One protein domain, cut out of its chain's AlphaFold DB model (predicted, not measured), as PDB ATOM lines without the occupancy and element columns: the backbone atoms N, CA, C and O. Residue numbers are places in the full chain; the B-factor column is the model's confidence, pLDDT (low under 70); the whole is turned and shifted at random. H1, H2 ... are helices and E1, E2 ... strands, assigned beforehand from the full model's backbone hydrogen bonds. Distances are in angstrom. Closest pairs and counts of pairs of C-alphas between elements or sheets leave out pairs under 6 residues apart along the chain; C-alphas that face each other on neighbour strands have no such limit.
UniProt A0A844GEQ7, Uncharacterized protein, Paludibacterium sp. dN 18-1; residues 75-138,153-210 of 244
ATOM      1  N   LEU A  75      36.904  25.829   9.176       73.81
ATOM      2  CA  LEU A  75      36.325  24.679   8.484       73.81
ATOM      3  C   LEU A  75      36.917  24.525   7.081       73.81
ATOM      4  O   LEU A  75      36.749  25.390   6.221       73.81
ATOM      5  N   THR A  76      37.587  23.403   6.836       75.50
ATOM      6  CA  THR A  76      38.133  23.031   5.526       75.50
ATOM      7  C   THR A  76      37.492  21.733   5.064       75.50
ATOM      8  O   THR A  76      37.434  20.768   5.819       75.50
ATOM      9  N   VAL A  77      37.028  21.696   3.819       79.62
ATOM     10  CA  VAL A  77      36.515  20.479   3.179       79.62
ATOM     11  C   VAL A  77      37.349  20.228   1.934       79.62
ATOM     12  O   VAL A  77      37.479  21.129   1.105       79.62
ATOM     13  N   GLN A  78      37.944  19.041   1.819       80.88
ATOM     14  CA  GLN A  78      38.835  18.717   0.700       80.88
ATOM     15  C   GLN A  78      38.056  18.462  -0.583       80.88
ATOM     16  O   GLN A  78      38.401  18.993  -1.640       80.88
ATOM     17  N   THR A  79      37.017  17.633  -0.512       79.69
ATOM     18  CA  THR A  79      36.257  17.252  -1.701       79.69
ATOM     19  C   THR A  79      34.776  17.185  -1.391       79.69
ATOM     20  O   THR A  79      34.350  16.753  -0.324       79.69
ATOM     21  N   VAL A  80      33.983  17.676  -2.337       82.94
ATOM     22  CA  VAL A  80      32.534  17.752  -2.229       82.94
ATOM     23  C   VAL A  80      31.938  17.103  -3.467       82.94
ATOM     24  O   VAL A  80      32.185  17.535  -4.593       82.94
ATOM     25  N   HIS A  81      31.124  16.080  -3.252       82.19
ATOM     26  CA  HIS A  81      30.454  15.317  -4.291       82.19
ATOM     27  C   HIS A  81      28.937  15.404  -4.140       82.19
ATOM     28  O   HIS A  81      28.392  15.387  -3.039       82.19
ATOM     29  N   GLY A  82      28.239  15.434  -5.275       79.81
ATOM     30  CA  GLY A  82      26.777  15.459  -5.315       79.81
ATOM     31  C   GLY A  82      26.198  16.868  -5.240       79.81
ATOM     32  O   GLY A  82      26.839  17.840  -5.643       79.81
ATOM     33  N   THR A  83      24.951  16.959  -4.793       79.88
ATOM     34  CA  THR A  83      24.219  18.221  -4.650       79.88
ATOM     35  C   THR A  83      23.428  18.190  -3.360       79.88
ATOM     36  O   THR A  83      23.146  17.122  -2.817       79.88
ATOM     37  N   LEU A  84      23.005  19.357  -2.886       79.81
ATOM     38  CA  LEU A  84      22.142  19.392  -1.722       79.81
ATOM     39  C   LEU A  84      20.812  18.652  -1.989       79.81
ATOM     40  O   LEU A  84      20.258  18.079  -1.067       79.81
ATOM     41  N   TRP A  85      20.326  18.583  -3.232       78.69
ATOM     42  CA  TRP A  85      19.002  18.029  -3.540       78.69
ATOM     43  C   TRP A  85      18.972  16.507  -3.710       78.69
ATOM     44  O   TRP A  85      17.984  15.864  -3.363       78.69
ATOM     45  N   SER A  86      20.046  15.923  -4.243       76.75
ATOM     46  CA  SER A  86      20.172  14.472  -4.439       76.75
ATOM     47  C   SER A  86      20.762  13.743  -3.228       76.75
ATOM     48  O   SER A  86      20.737  12.516  -3.182       76.75
ATOM     49  N   GLY A  87      21.332  14.492  -2.284       82.69
ATOM     50  CA  GLY A  87      22.292  13.982  -1.313       82.69
ATOM     51  C   GLY A  87      23.726  14.292  -1.738       82.69
ATOM     52  O   GLY A  87      24.041  14.419  -2.933       82.69
ATOM     53  N   PHE A  88      24.585  14.447  -0.736       85.56
ATOM     54  CA  PHE A  88      25.970  14.852  -0.917       85.56
ATOM     55  C   PHE A  88      26.921  13.990  -0.099       85.56
ATOM     56  O   PHE A  88      26.566  13.423   0.935       85.56
ATOM     57  N   ARG A  89      28.163  13.945  -0.565       85.38
ATOM     58  CA  ARG A  89      29.285  13.345   0.142       85.38
ATOM     59  C   ARG A  89      30.399  14.373   0.267       85.38
ATOM     60  O   ARG A  89      30.755  15.020  -0.712       85.38
ATOM     61  N   LEU A  90      30.901  14.540   1.477       86.25
ATOM     62  CA  LEU A  90      32.061  15.356   1.794       86.25
ATOM     63  C   LEU A  90      33.188  14.409   2.177       86.25
ATOM     64  O   LEU A  90      32.977  13.526   3.007       86.25
ATOM     65  N   ASP A  91      34.363  14.620   1.611       86.12
ATOM     66  CA  ASP A  91      35.573  13.907   1.995       86.12
ATOM     67  C   ASP A  91      36.584  14.918   2.564       86.12
ATOM     68  O   ASP A  91      36.686  16.065   2.104       86.12
ATOM     69  N   GLY A  92      37.283  14.505   3.622       80.50
ATOM     70  CA  GLY A  92      38.291  15.292   4.325       80.50
ATOM     71  C   GLY A  92      37.742  16.561   4.968       80.50
ATOM     72  O   GLY A  92      38.258  17.654   4.715       80.50
ATOM     73  N   VAL A  93      36.687  16.441   5.776       82.12
ATOM     74  CA  VAL A  93      36.146  17.571   6.540       82.12
ATOM     75  C   VAL A  93      36.992  17.757   7.791       82.12
ATOM     76  O   VAL A  93      37.014  16.912   8.682       82.12
ATOM     77  N   ARG A  94      37.676  18.890   7.872       79.94
ATOM     78  CA  ARG A  94      38.511  19.270   9.002       79.94
ATOM     79  C   ARG A  94      37.973  20.544   9.615       79.94
ATOM     80  O   ARG A  94      37.946  21.589   8.964       79.94
ATOM     81  N   TRP A  95      37.579  20.462  10.873       77.00
ATOM     82  CA  TRP A  95      37.196  21.611  11.667       77.00
ATOM     83  C   TRP A  95      38.239  21.854  12.752       77.00
ATOM     84  O   TRP A  95      38.452  21.017  13.622       77.00
ATOM     85  N   ARG A  96      38.905  23.001  12.684       71.56
ATOM     86  CA  ARG A  96      39.870  23.478  13.669       71.56
ATOM     87  C   ARG A  96      39.223  24.590  14.468       71.56
ATOM     88  O   ARG A  96      39.027  25.690  13.958       71.56
ATOM     89  N   SER A  97      38.885  24.300  15.713       67.19
ATOM     90  CA  SER A  97      38.514  25.317  16.689       67.19
ATOM     91  C   SER A  97      39.708  25.620  17.596       67.19
ATOM     92  O   SER A  97      40.679  24.868  17.654       67.19
ATOM     93  N   GLN A  98      39.630  26.718  18.344       59.75
ATOM     94  CA  GLN A  98      40.662  27.118  19.306       59.75
ATOM     95  C   GLN A  98      40.899  26.071  20.420       59.75
ATOM     96  O   GLN A  98      41.983  26.034  20.990       59.75
ATOM     97  N   PHE A  99      39.929  25.179  20.678       59.25
ATOM     98  CA  PHE A  99      40.003  24.155  21.737       59.25
ATOM     99  C   PHE A  99      39.826  22.705  21.255       59.25
ATOM    100  O   PHE A  99      40.071  21.758  22.004       59.25
ATOM    101  N   THR A 100      39.362  22.481  20.027       59.78
ATOM    102  CA  THR A 100      39.043  21.129  19.542       59.78
ATOM    103  C   THR A 100      39.277  21.039  18.047       59.78
ATOM    104  O   THR A 100      38.762  21.863  17.291       59.78
ATOM    105  N   ASP A 101      40.023  20.019  17.635       73.50
ATOM    106  CA  ASP A 101      40.165  19.647  16.235       73.50
ATOM    107  C   ASP A 101      39.276  18.434  15.960       73.50
ATOM    108  O   ASP A 101      39.366  17.407  16.638       73.50
ATOM    109  N   VAL A 102      38.388  18.572  14.984       75.25
ATOM    110  CA  VAL A 102      37.495  17.512  14.527       75.25
ATOM    111  C   VAL A 102      37.879  17.171  13.099       75.25
ATOM    112  O   VAL A 102      37.702  17.983  12.192       75.25
ATOM    113  N   ASP A 103      38.399  15.968  12.902       80.69
ATOM    114  CA  ASP A 103      38.676  15.419  11.581       80.69
ATOM    115  C   ASP A 103      37.630  14.351  11.266       80.69
ATOM    116  O   ASP A 103      37.482  13.370  11.996       80.69
ATOM    117  N   ILE A 104      36.889  14.550  10.182       82.88
ATOM    118  CA  ILE A 104      35.914  13.602   9.651       82.88
ATOM    119  C   ILE A 104      36.404  13.199   8.263       82.88
ATOM    120  O   ILE A 104      36.483  14.027   7.353       82.88
ATOM    121  N   GLU A 105      36.743  11.924   8.101       83.56
ATOM    122  CA  GLU A 105      37.308  11.410   6.849       83.56
ATOM    123  C   GLU A 105      36.301  11.478   5.701       83.56
ATOM    124  O   GLU A 105      36.597  12.001   4.630       83.56
ATOM    125  N   ASN A 106      35.092  10.990   5.940       85.19
ATOM    126  CA  ASN A 106      34.019  10.985   4.968       85.19
ATOM    127  C   ASN A 106      32.673  11.164   5.669       85.19
ATOM    128  O   ASN A 106      32.382  10.560   6.705       85.19
ATOM    129  N   LEU A 107      31.830  11.993   5.072       85.88
ATOM    130  CA  LEU A 107      30.474  12.253   5.521       85.88
ATOM    131  C   LEU A 107      29.559  12.159   4.311       85.88
ATOM    132  O   LEU A 107      29.675  12.940   3.375       85.88
ATOM    133  N   THR A 108      28.644  11.202   4.325       87.00
ATOM    134  CA  THR A 108      27.625  11.034   3.290       87.00
ATOM    135  C   THR A 108      26.261  11.309   3.897       87.00
ATOM    136  O   THR A 108      25.867  10.673   4.875       87.00
ATOM    137  N   LEU A 109      25.535  12.259   3.314       86.88
ATOM    138  CA  LEU A 109      24.185  12.605   3.724       86.88
ATOM    139  C   LEU A 109      23.216  12.408   2.558       86.88
ATOM    140  O   LEU A 109      23.261  13.131   1.561       86.88
ATOM    141  N   ASN A 110      22.283  11.478   2.742       87.00
ATOM    142  CA  ASN A 110      21.178  11.212   1.833       87.00
ATOM    143  C   ASN A 110      19.868  11.652   2.484       87.00
ATOM    144  O   ASN A 110      19.344  11.009   3.398       87.00
ATOM    145  N   TRP A 111      19.312  12.744   1.977       86.25
ATOM    146  CA  TRP A 111      18.081  13.334   2.488       86.25
ATOM    147  C   TRP A 111      17.128  13.680   1.345       86.25
ATOM    148  O   TRP A 111      17.507  13.627   0.173       86.25
ATOM    149  N   GLN A 112      15.867  13.944   1.682       84.94
ATOM    150  CA  GLN A 112      14.808  14.177   0.710       84.94
ATOM    151  C   GLN A 112      14.280  15.613   0.827       84.94
ATOM    152  O   GLN A 112      13.414  15.883   1.659       84.94
ATOM    153  N   PRO A 113      14.755  16.544  -0.020       80.81
ATOM    154  CA  PRO A 113      14.361  17.951   0.065       80.81
ATOM    155  C   PRO A 113      12.875  18.165  -0.247       80.81
ATOM    156  O   PRO A 113      12.293  19.136   0.215       80.81
ATOM    157  N   SER A 114      12.223  17.255  -0.985       82.56
ATOM    158  CA  SER A 114      10.784  17.351  -1.267       82.56
ATOM    159  C   SER A 114       9.913  17.259  -0.008       82.56
ATOM    160  O   SER A 114       8.793  17.766  -0.001       82.56
ATOM    161  N   ALA A 115      10.421  16.645   1.064       81.00
ATOM    162  CA  ALA A 115       9.724  16.568   2.344       81.00
ATOM    163  C   ALA A 115       9.686  17.927   3.072       81.00
ATOM    164  O   ALA A 115       8.736  18.192   3.807       81.00
ATOM    165  N   LEU A 116      10.635  18.840   2.799       80.31
ATOM    166  CA  LEU A 116      10.635  20.179   3.405       80.31
ATOM    167  C   LEU A 116       9.400  20.994   3.017       80.31
ATOM    168  O   LEU A 116       8.920  21.776   3.831       80.31
ATOM    169  N   TRP A 117       8.857  20.786   1.811       81.31
ATOM    170  CA  TRP A 117       7.597  21.414   1.389       81.31
ATOM    171  C   TRP A 117       6.410  20.999   2.263       81.31
ATOM    172  O   TRP A 117       5.439  21.741   2.363       81.31
ATOM    173  N   HIS A 118       6.508  19.846   2.927       80.06
ATOM    174  CA  HIS A 118       5.523  19.338   3.878       80.06
ATOM    175  C   HIS A 118       5.874  19.693   5.335       80.06
ATOM    176  O   HIS A 118       5.227  19.207   6.257       80.06
ATOM    177  N   GLY A 119       6.905  20.517   5.563       78.00
ATOM    178  CA  GLY A 119       7.378  20.865   6.905       78.00
ATOM    179  C   GLY A 119       8.177  19.755   7.599       78.00
ATOM    180  O   GLY A 119       8.382  19.816   8.814       78.00
ATOM    181  N   GLU A 120       8.637  18.746   6.853       80.00
ATOM    182  CA  GLU A 120       9.393  17.614   7.392       80.00
ATOM    183  C   GLU A 120      10.798  17.532   6.777       80.00
ATOM    184  O   GLU A 120      10.992  17.425   5.568       80.00
ATOM    185  N   LEU A 121      11.823  17.555   7.622       82.19
ATOM    186  CA  LEU A 121      13.197  17.269   7.248       82.19
ATOM    187  C   LEU A 121      13.424  15.757   7.328       82.19
ATOM    188  O   LEU A 121      13.733  15.214   8.393       82.19
ATOM    189  N   TRP A 122      13.275  15.077   6.192       82.44
ATOM    190  CA  TRP A 122      13.464  13.632   6.105       82.44
ATOM    191  C   TRP A 122      14.876  13.270   5.629       82.44
ATOM    192  O   TRP A 122      15.253  13.480   4.473       82.44
ATOM    193  N   LEU A 123      15.663  12.702   6.540       85.12
ATOM    194  CA  LEU A 123      16.988  12.154   6.298       85.12
ATOM    195  C   LEU A 123      16.880  10.622   6.252       85.12
ATOM    196  O   LEU A 123      16.635   9.966   7.268       85.12
ATOM    197  N   ARG A 124      17.069  10.048   5.061       84.12
ATOM    198  CA  ARG A 124      17.005   8.592   4.852       84.12
ATOM    199  C   ARG A 124      18.233   7.894   5.417       84.12
ATOM    200  O   ARG A 124      18.132   6.826   6.018       84.12
ATOM    201  N   GLU A 125      19.400   8.491   5.199       83.94
ATOM    202  CA  GLU A 125      20.662   7.924   5.647       83.94
ATOM    203  C   GLU A 125      21.692   9.020   5.912       83.94
ATOM    204  O   GLU A 125      22.005   9.830   5.037       83.94
ATOM    205  N   LEU A 126      22.226   9.022   7.128       85.56
ATOM    206  CA  LEU A 126      23.400   9.798   7.498       85.56
ATOM    207  C   LEU A 126      24.521   8.818   7.819       85.56
ATOM    208  O   LEU A 126      24.450   8.110   8.822       85.56
ATOM    209  N   ASN A 127      25.543   8.777   6.976       84.19
ATOM    210  CA  ASN A 127      26.708   7.934   7.181       84.19
ATOM    211  C   ASN A 127      27.929   8.817   7.428       84.19
ATOM    212  O   ASN A 127      28.350   9.586   6.565       84.19
ATOM    213  N   VAL A 128      28.477   8.712   8.628       84.94
ATOM    214  CA  VAL A 128      29.705   9.379   9.034       84.94
ATOM    215  C   VAL A 128      30.751   8.289   9.210       84.94
ATOM    216  O   VAL A 128      30.514   7.327   9.935       84.94
ATOM    217  N   GLY A 129      31.892   8.383   8.535       84.62
ATOM    218  CA  GLY A 129      32.922   7.358   8.672       84.62
ATOM    219  C   GLY A 129      33.754   7.531   9.933       84.62
ATOM    220  O   GLY A 129      33.236   7.462  11.051       84.62
ATOM    221  N   HIS A 130      35.063   7.695   9.762       78.81
ATOM    222  CA  HIS A 130      35.978   7.883  10.878       78.81
ATOM    223  C   HIS A 130      35.945   9.336  11.356       78.81
ATOM    224  O   HIS A 130      36.300  10.257  10.617       78.81
ATOM    225  N   VAL A 131      35.511   9.528  12.603       77.44
ATOM    226  CA  VAL A 131      35.542  10.816  13.294       77.44
ATOM    227  C   VAL A 131      36.631  10.775  14.350       77.44
ATOM    228  O   VAL A 131      36.558  10.006  15.311       77.44
ATOM    229  N   ARG A 132      37.628  11.640  14.196       73.12
ATOM    230  CA  ARG A 132      38.674  11.860  15.187       73.12
ATOM    231  C   ARG A 132      38.423  13.193  15.874       73.12
ATOM    232  O   ARG A 132      38.539  14.255  15.269       73.12
ATOM    233  N   LEU A 133      38.067  13.113  17.150       68.44
ATOM    234  CA  LEU A 133      37.932  14.261  18.035       68.44
ATOM    235  C   LEU A 133      39.223  14.396  18.830       68.44
ATOM    236  O   LEU A 133      39.512  13.570  19.694       68.44
ATOM    237  N   THR A 134      39.987  15.443  18.550       67.25
ATOM    238  CA  THR A 134      41.177  15.793  19.320       67.25
ATOM    239  C   THR A 134      40.826  16.986  20.194       67.25
ATOM    240  O   THR A 134      40.792  18.129  19.731       67.25
ATOM    241  N   SER A 135      40.514  16.729  21.465       59.28
ATOM    242  CA  SER A 135      40.317  17.802  22.436       59.28
ATOM    243  C   SER A 135      41.689  18.282  22.889       59.28
ATOM    244  O   SER A 135      42.423  17.533  23.535       59.28
ATOM    245  N   ARG A 136      42.055  19.527  22.569       56.78
ATOM    246  CA  ARG A 136      43.214  20.151  23.208       56.78
ATOM    247  C   ARG A 136      42.771  20.547  24.610       56.78
ATOM    248  O   ARG A 136      41.859  21.351  24.770       56.78
ATOM    249  N   SER A 137      43.345  19.888  25.613       41.22
ATOM    250  CA  SER A 137      43.061  20.120  27.028       41.22
ATOM    251  C   SER A 137      43.457  21.543  27.424       41.22
ATOM    252  O   SER A 137      44.560  21.765  27.909       41.22
ATOM    253  N   ASP A 138      42.563  22.504  27.219       42.09
ATOM    254  CA  ASP A 138      42.584  23.777  27.927       42.09
ATOM    255  C   ASP A 138      41.447  23.740  28.968       42.09
ATOM    256  O   ASP A 138      40.282  23.576  28.588       42.09
ATOM    257  N   PRO A 153      11.057  24.742  13.621       59.06
ATOM    258  CA  PRO A 153       9.642  24.726  13.236       59.06
ATOM    259  C   PRO A 153       9.313  23.586  12.249       59.06
ATOM    260  O   PRO A 153       8.270  23.590  11.607       59.06
ATOM    261  N   LEU A 154      10.235  22.637  12.087       69.31
ATOM    262  CA  LEU A 154      10.236  21.555  11.123       69.31
ATOM    263  C   LEU A 154      10.383  20.246  11.900       69.31
ATOM    264  O   LEU A 154      11.255  20.120  12.764       69.31
ATOM    265  N   THR A 155       9.563  19.262  11.552       76.00
ATOM    266  CA  THR A 155       9.706  17.889  12.057       76.00
ATOM    267  C   THR A 155      10.986  17.299  11.467       76.00
ATOM    268  O   THR A 155      11.188  17.403  10.263       76.00
ATOM    269  N   VAL A 156      11.867  16.682  12.257       79.25
ATOM    270  CA  VAL A 156      13.073  16.007  11.743       79.25
ATOM    271  C   VAL A 156      12.904  14.504  11.880       79.25
ATOM    272  O   VAL A 156      12.721  13.990  12.980       79.25
ATOM    273  N   ARG A 157      13.023  13.774  10.773       79.88
ATOM    274  CA  ARG A 157      13.009  12.310  10.765       79.88
ATOM    275  C   ARG A 157      14.311  11.791  10.187       79.88
ATOM    276  O   ARG A 157      14.583  11.967   9.005       79.88
ATOM    277  N   LEU A 158      15.094  11.124  11.021       81.88
ATOM    278  CA  LEU A 158      16.355  10.488  10.674       81.88
ATOM    279  C   LEU A 158      16.184   8.976  10.829       81.88
ATOM    280  O   LEU A 158      16.219   8.438  11.939       81.88
ATOM    281  N   GLU A 159      15.944   8.292   9.713       79.75
ATOM    282  CA  GLU A 159      15.606   6.863   9.727       79.75
ATOM    283  C   GLU A 159      16.782   5.988  10.114       79.75
ATOM    284  O   GLU A 159      16.612   4.990  10.815       79.75
ATOM    285  N   ARG A 160      17.962   6.338   9.604       79.56
ATOM    286  CA  ARG A 160      19.201   5.618   9.846       79.56
ATOM    287  C   ARG A 160      20.337   6.615   9.912       79.56
ATOM    288  O   ARG A 160      20.640   7.301   8.936       79.56
ATOM    289  N   TRP A 161      20.980   6.666  11.063       81.62
ATOM    290  CA  TRP A 161      22.296   7.260  11.187       81.62
ATOM    291  C   TRP A 161      23.298   6.162  11.517       81.62
ATOM    292  O   TRP A 161      22.988   5.242  12.276       81.62
ATOM    293  N   ARG A 162      24.479   6.245  10.908       82.81
ATOM    294  CA  ARG A 162      25.601   5.341  11.130       82.81
ATOM    295  C   ARG A 162      26.870   6.155  11.316       82.81
ATOM    296  O   ARG A 162      27.169   7.015  10.494       82.81
ATOM    297  N   VAL A 163      27.612   5.859  12.375       82.50
ATOM    298  CA  VAL A 163      28.971   6.356  12.588       82.50
ATOM    299  C   VAL A 163      29.904   5.155  12.609       82.50
ATOM    300  O   VAL A 163      29.753   4.276  13.460       82.50
ATOM    301  N   ALA A 164      30.837   5.086  11.658       80.12
ATOM    302  CA  ALA A 164      31.732   3.939  11.526       80.12
ATOM    303  C   ALA A 164      32.675   3.842  12.727       80.12
ATOM    304  O   ALA A 164      32.775   2.782  13.351       80.12
ATOM    305  N   SER A 165      33.305   4.959  13.094       77.62
ATOM    306  CA  SER A 165      34.027   5.048  14.357       77.62
ATOM    307  C   SER A 165      34.100   6.471  14.887       77.62
ATOM    308  O   SER A 165      34.159   7.436  14.124       77.62
ATOM    309  N   LEU A 166      34.143   6.571  16.205       76.12
ATOM    310  CA  LEU A 166      34.363   7.797  16.941       76.12
ATOM    311  C   LEU A 166      35.545   7.576  17.876       76.12
ATOM    312  O   LEU A 166      35.434   6.804  18.829       76.12
ATOM    313  N   THR A 167      36.652   8.260  17.619       75.19
ATOM    314  CA  THR A 167      37.849   8.195  18.460       75.19
ATOM    315  C   THR A 167      38.009   9.517  19.193       75.19
ATOM    316  O   THR A 167      38.163  10.564  18.561       75.19
ATOM    317  N   LEU A 168      37.969   9.471  20.526       70.81
ATOM    318  CA  LEU A 168      38.199  10.630  21.385       70.81
ATOM    319  C   LEU A 168      39.633  10.610  21.911       70.81
ATOM    320  O   LEU A 168      40.013   9.713  22.663       70.81
ATOM    321  N   GLN A 169      40.405  11.637  21.570       69.94
ATOM    322  CA  GLN A 169      41.726  11.900  22.135       69.94
ATOM    323  C   GLN A 169      41.650  13.085  23.109       69.94
ATOM    324  O   GLN A 169      40.967  14.070  22.808       69.94
ATOM    325  N   PRO A 170      42.323  13.009  24.277       56.50
ATOM    326  CA  PRO A 170      43.373  12.046  24.652       56.50
ATOM    327  C   PRO A 170      42.894  10.800  25.424       56.50
ATOM    328  O   PRO A 170      43.715  10.048  25.931       56.50
ATOM    329  N   THR A 171      41.588  10.575  25.583       59.22
ATOM    330  CA  THR A 171      41.076   9.489  26.447       59.22
ATOM    331  C   THR A 171      41.161   8.087  25.814       59.22
ATOM    332  O   THR A 171      40.754   7.122  26.456       59.22
ATOM    333  N   ASP A 172      41.647   7.974  24.569       67.00
ATOM    334  CA  ASP A 172      41.740   6.751  23.746       67.00
ATOM    335  C   ASP A 172      40.462   5.892  23.741       67.00
ATOM    336  O   ASP A 172      40.474   4.678  23.526       67.00
ATOM    337  N   VAL A 173      39.308   6.535  23.944       67.25
ATOM    338  CA  VAL A 173      38.009   5.873  23.847       67.25
ATOM    339  C   VAL A 173      37.630   5.844  22.380       67.25
ATOM    340  O   VAL A 173      37.354   6.884  21.778       67.25
ATOM    341  N   SER A 174      37.606   4.640  21.820       71.62
ATOM    342  CA  SER A 174      37.097   4.397  20.475       71.62
ATOM    343  C   SER A 174      35.729   3.740  20.588       71.62
ATOM    344  O   SER A 174      35.552   2.784  21.336       71.62
ATOM    345  N   LEU A 175      34.743   4.265  19.881       73.19
ATOM    346  CA  LEU A 175      33.433   3.651  19.724       73.19
ATOM    347  C   LEU A 175      33.264   3.303  18.252       73.19
ATOM    348  O   LEU A 175      33.681   4.070  17.389       73.19
ATOM    349  N   TYR A 176      32.651   2.163  17.965       78.56
ATOM    350  CA  TYR A 176      32.480   1.666  16.606       78.56
ATOM    351  C   TYR A 176      31.022   1.371  16.318       78.56
ATOM    352  O   TYR A 176      30.255   1.010  17.212       78.56
ATOM    353  N   ASP A 177      30.674   1.474  15.042       76.69
ATOM    354  CA  ASP A 177      29.391   1.031  14.510       76.69
ATOM    355  C   ASP A 177      28.188   1.570  15.300       76.69
ATOM    356  O   ASP A 177      27.271   0.836  15.683       76.69
ATOM    357  N   LEU A 178      28.223   2.875  15.574       77.88
ATOM    358  CA  LEU A 178      27.123   3.565  16.225       77.88
ATOM    359  C   LEU A 178      25.990   3.659  15.214       77.88
ATOM    360  O   LEU A 178      26.150   4.297  14.174       77.88
ATOM    361  N   GLN A 179      24.864   3.021  15.496       80.75
ATOM    362  CA  GLN A 179      23.705   3.067  14.616       80.75
ATOM    363  C   GLN A 179      22.456   3.390  15.406       80.75
ATOM    364  O   GLN A 179      22.274   2.909  16.527       80.75
ATOM    365  N   GLY A 180      21.555   4.141  14.792       81.31
ATOM    366  CA  GLY A 180      20.270   4.415  15.398       81.31
ATOM    367  C   GLY A 180      19.324   5.180  14.497       81.31
ATOM    368  O   GLY A 180      19.550   5.363  13.298       81.31
ATOM    369  N   ARG A 181      18.251   5.639  15.129       79.25
ATOM    370  CA  ARG A 181      17.210   6.476  14.553       79.25
ATOM    371  C   ARG A 181      17.013   7.692  15.435       79.25
ATOM    372  O   ARG A 181      17.276   7.648  16.638       79.25
ATOM    373  N   TYR A 182      16.567   8.776  14.830       79.94
ATOM    374  CA  TYR A 182      16.237   9.992  15.551       79.94
ATOM    375  C   TYR A 182      14.965  10.591  14.964       79.94
ATOM    376  O   TYR A 182      14.839  10.725  13.746       79.94
ATOM    377  N   ARG A 183      14.014  10.942  15.821       79.94
ATOM    378  CA  ARG A 183      12.773  11.600  15.426       79.94
ATOM    379  C   ARG A 183      12.545  12.817  16.307       79.94
ATOM    380  O   ARG A 183      12.684  12.749  17.523       79.94
ATOM    381  N   TYR A 184      12.183  13.917  15.674       75.12
ATOM    382  CA  TYR A 184      11.824  15.166  16.313       75.12
ATOM    383  C   TYR A 184      10.517  15.663  15.717       75.12
ATOM    384  O   TYR A 184      10.452  15.874  14.512       75.12
ATOM    385  N   ASP A 185       9.489  15.839  16.536       72.31
ATOM    386  CA  ASP A 185       8.151  16.275  16.108       72.31
ATOM    387  C   ASP A 185       7.844  17.745  16.457       72.31
ATOM    388  O   ASP A 185       6.693  18.169  16.427       72.31
ATOM    389  N   GLY A 186       8.874  18.530  16.794       65.81
ATOM    390  CA  GLY A 186       8.736  19.924  17.225       65.81
ATOM    391  C   GLY A 186       8.671  20.109  18.745       65.81
ATOM    392  O   GLY A 186       8.880  21.224  19.221       65.81
ATOM    393  N   GLN A 187       8.429  19.048  19.524       65.31
ATOM    394  CA  GLN A 187       8.404  19.105  20.997       65.31
ATOM    395  C   GLN A 187       9.143  17.931  21.652       65.31
ATOM    396  O   GLN A 187       9.772  18.097  22.697       65.31
ATOM    397  N   GLN A 188       9.094  16.748  21.046       65.75
ATOM    398  CA  GLN A 188       9.688  15.521  21.558       65.75
ATOM    399  C   GLN A 188      10.895  15.125  20.717       65.75
ATOM    400  O   GLN A 188      10.855  15.134  19.489       65.75
ATOM    401  N   HIS A 189      11.973  14.752  21.400       70.75
ATOM    402  CA  HIS A 189      13.159  14.162  20.794       70.75
ATOM    403  C   HIS A 189      13.161  12.669  21.131       70.75
ATOM    404  O   HIS A 189      13.405  12.309  22.277       70.75
ATOM    405  N   ASP A 190      12.881  11.796  20.169       71.88
ATOM    406  CA  ASP A 190      13.036  10.351  20.348       71.88
ATOM    407  C   ASP A 190      14.337   9.903  19.684       71.88
ATOM    408  O   ASP A 190      14.495   9.985  18.462       71.88
ATOM    409  N   VAL A 191      15.288   9.453  20.500       75.06
ATOM    410  CA  VAL A 191      16.557   8.902  20.022       75.06
ATOM    411  C   VAL A 191      16.586   7.416  20.323       75.06
ATOM    412  O   VAL A 191      16.674   7.007  21.481       75.06
ATOM    413  N   GLN A 192      16.572   6.601  19.273       73.81
ATOM    414  CA  GLN A 192      16.651   5.151  19.386       73.81
ATOM    415  C   GLN A 192      18.036   4.707  18.931       73.81
ATOM    416  O   GLN A 192      18.325   4.687  17.736       73.81
ATOM    417  N   LEU A 193      18.915   4.354  19.866       69.94
ATOM    418  CA  LEU A 193      20.177   3.713  19.501       69.94
ATOM    419  C   LEU A 193      19.887   2.253  19.185       69.94
ATOM    420  O   LEU A 193      19.350   1.555  20.026       69.94
ATOM    421  N   THR A 194      20.234   1.786  17.991       72.00
ATOM    422  CA  THR A 194      20.074   0.383  17.582       72.00
ATOM    423  C   THR A 194      21.326  -0.429  17.884       72.00
ATOM    424  O   THR A 194      21.231  -1.603  18.238       72.00
ATOM    425  N   ARG A 195      22.510   0.176  17.737       68.62
ATOM    426  CA  ARG A 195      23.784  -0.521  17.913       68.62
ATOM    427  C   ARG A 195      24.861   0.411  18.451       68.62
ATOM    428  O   ARG A 195      24.972   1.556  18.022       68.62
ATOM    429  N   LEU A 196      25.646  -0.113  19.387       72.12
ATOM    430  CA  LEU A 196      26.828   0.528  19.947       72.12
ATOM    431  C   LEU A 196      27.923  -0.534  20.095       72.12
ATOM    432  O   LEU A 196      27.798  -1.437  20.926       72.12
ATOM    433  N   GLY A 197      28.977  -0.449  19.288       67.94
ATOM    434  CA  GLY A 197      30.175  -1.267  19.440       67.94
ATOM    435  C   GLY A 197      31.234  -0.540  20.267       67.94
ATOM    436  O   GLY A 197      31.485   0.647  20.069       67.94
ATOM    437  N   SER A 198      31.888  -1.249  21.182       64.12
ATOM    438  CA  SER A 198      33.097  -0.779  21.862       64.12
ATOM    439  C   SER A 198      34.219  -1.813  21.697       64.12
ATOM    440  O   SER A 198      33.948  -3.020  21.670       64.12
ATOM    441  N   PRO A 199      35.485  -1.383  21.565       58.53
ATOM    442  CA  PRO A 199      36.631  -2.276  21.641       58.53
ATOM    443  C   PRO A 199      36.705  -2.780  23.085       58.53
ATOM    444  O   PRO A 199      36.991  -2.024  24.008       58.53
ATOM    445  N   GLY A 200      36.344  -4.045  23.295       57.28
ATOM    446  CA  GLY A 200      36.142  -4.601  24.637       57.28
ATOM    447  C   GLY A 200      34.733  -5.141  24.891       57.28
ATOM    448  O   GLY A 200      34.201  -4.993  25.984       57.28
ATOM    449  N   GLY A 201      34.114  -5.770  23.888       45.88
ATOM    450  CA  GLY A 201      33.253  -6.947  24.067       45.88
ATOM    451  C   GLY A 201      31.952  -6.810  24.862       45.88
ATOM    452  O   GLY A 201      31.299  -7.823  25.096       45.88
ATOM    453  N   ARG A 202      31.528  -5.613  25.273       50.31
ATOM    454  CA  ARG A 202      30.220  -5.431  25.914       50.31
ATOM    455  C   ARG A 202      29.291  -4.655  24.987       50.31
ATOM    456  O   ARG A 202      29.414  -3.432  24.930       50.31
ATOM    457  N   PRO A 203      28.368  -5.331  24.272       49.97
ATOM    458  CA  PRO A 203      27.293  -4.634  23.586       49.97
ATOM    459  C   PRO A 203      26.483  -3.880  24.643       49.97
ATOM    460  O   PRO A 203      25.907  -4.477  25.552       49.97
ATOM    461  N   VAL A 204      26.495  -2.551  24.568       55.66
ATOM    462  CA  VAL A 204      25.644  -1.723  25.422       55.66
ATOM    463  C   VAL A 204      24.253  -1.766  24.809       55.66
ATOM    464  O   VAL A 204      24.091  -1.491  23.620       55.66
ATOM    465  N   ALA A 205      23.265  -2.169  25.608       48.97
ATOM    466  CA  ALA A 205      21.888  -2.284  25.159       48.97
ATOM    467  C   ALA A 205      21.412  -0.963  24.532       48.97
ATOM    468  O   ALA A 205      21.529   0.110  25.127       48.97
ATOM    469  N   ALA A 206      20.886  -1.086  23.316       53.06
ATOM    470  CA  ALA A 206      20.055  -0.110  22.635       53.06
ATOM    471  C   ALA A 206      19.017   0.476  23.607       53.06
ATOM    472  O   ALA A 206      18.154  -0.248  24.100       53.06
ATOM    473  N   GLY A 207      19.128   1.767  23.920       55.00
ATOM    474  CA  GLY A 207      18.214   2.481  24.810       55.00
ATOM    475  C   GLY A 207      17.502   3.601  24.062       55.00
ATOM    476  O   GLY A 207      18.109   4.268  23.219       55.00
ATOM    477  N   ASN A 208      16.224   3.805  24.372       52.00
ATOM    478  CA  ASN A 208      15.472   4.973  23.938       52.00
ATOM    479  C   ASN A 208      15.776   6.147  24.879       52.00
ATOM    480  O   ASN A 208      15.504   6.107  26.079       52.00
ATOM    481  N   TRP A 209      16.358   7.209  24.339       47.12
ATOM    482  CA  TRP A 209      16.558   8.448  25.079       47.12
ATOM    483  C   TRP A 209      15.430   9.402  24.708       47.12
ATOM    484  O   TRP A 209      15.560  10.195  23.781       47.12
ATOM    485  N   ALA A 210      14.312   9.292  25.424       44.78
ATOM    486  CA  ALA A 210      13.259  10.301  25.411       44.78
ATOM    487  C   ALA A 210      13.549  11.349  26.509       44.78
ATOM    488  O   ALA A 210      13.941  10.965  27.621       44.78
TER     489      ALA A 210
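This is residues 75 to 138 and 153 to 210 of the 244 residues of an uncharacterized protein of Paludibacterium sp. dN 18-1 (UniProt A0A844GEQ7). A single twisted sheet of seven strands makes the body, and each strand bends along its length, giving the sheet the form of an arch; no named element covers either face. The short helix H1 sits at one end of E3 and E4, at the sheet's level, and the stretch of residues 198 to 210 folds back beside the edge strand E7. The printed part has 122 residues, with the order E1 E2 E3 H1 E4 E5 E6 E7 along the chain; the sheet has this same order of strands and is mixed, with E4 and E5 parallel and the other neighbours antiparallel. The class is mostly strand. The whole is only just compact, close to loose, with a radius of gyration of the C-alphas of 15.9 A and spans of 44 by 36 by 25 A.

In the sheet, E4, residues 120 to 135, and E5, residues 155 to 169, are parallel neighbours at 11 degrees, with N 128 and O 162 2.8 A apart. E4 bends by 81 degrees at residue 124 and E5 by 79 degrees at residue 160. E1, residues 75 to 83, E2, residues 87 to 96, and E3, residues 100 to 112, form a meander, each strand the antiparallel neighbour of the one before. E3 is antiparallel to E4 at 164 degrees, with N 108 and O 127 2.8 A apart. The hairpin E2 and E3 has N 90 and O 107 at 2.8 A, and the hairpin E1 and E2 has N 81 and O 89 at 2.8 A. A second meander is E5, E6, residues 173 to 184, and E7, residues 189 to 197. The hairpin E5 and E6 has N 163 and O 178 at 2.8 A; the hairpin E6 and E7, at 152 degrees, has N 181 and O 192 at 2.8 A. The edge strands E1 and E7 are apart. Residues 191 to 192 of E7 pair with residues 208 to 209, antiparallel. H1, residues 113 to 118, is on the sheet at its level, with a height over the sheet of 3.1 A. Its closest C-alphas to E4 are those of Ala 115 and Leu 121, 6.0 A apart. H1 and E5 are near each other, with 6 pairs of C-alphas within 10 A. In H1, 0 of 2 O i to N i+4 pairs are within hydrogen-bond range, against 2 of 3 O i to N i+3 pairs.

E4 measures 34.4 A from C-alpha 120 at (9.393, 17.614, 7.392) to C-alpha 135; E5 measures 34.1 A, E3 31.5 A and E6 28.8 A. E2, E7 and E1 measure 25.0, 23.0 and 19.0 A, and H1 9.7 A. E1 begins at C-alpha 75, (36.325, 24.679, 8.484), and E7 ends at C-alpha 197, (30.175, -1.267, 19.440).

The C-alphas farthest apart, those of Trp 117 and Gly 200, are 45.1 A apart. Residues 139 to 152 are not printed, and C-alphas 138 and 153 across this cut, between E4 and E5, are 36.1 A apart. The links that are printed whole are tight. The mean pLDDT of the printed part is 73.6; 36 residues are under 70, among them 133 to 138 and 197 to 210.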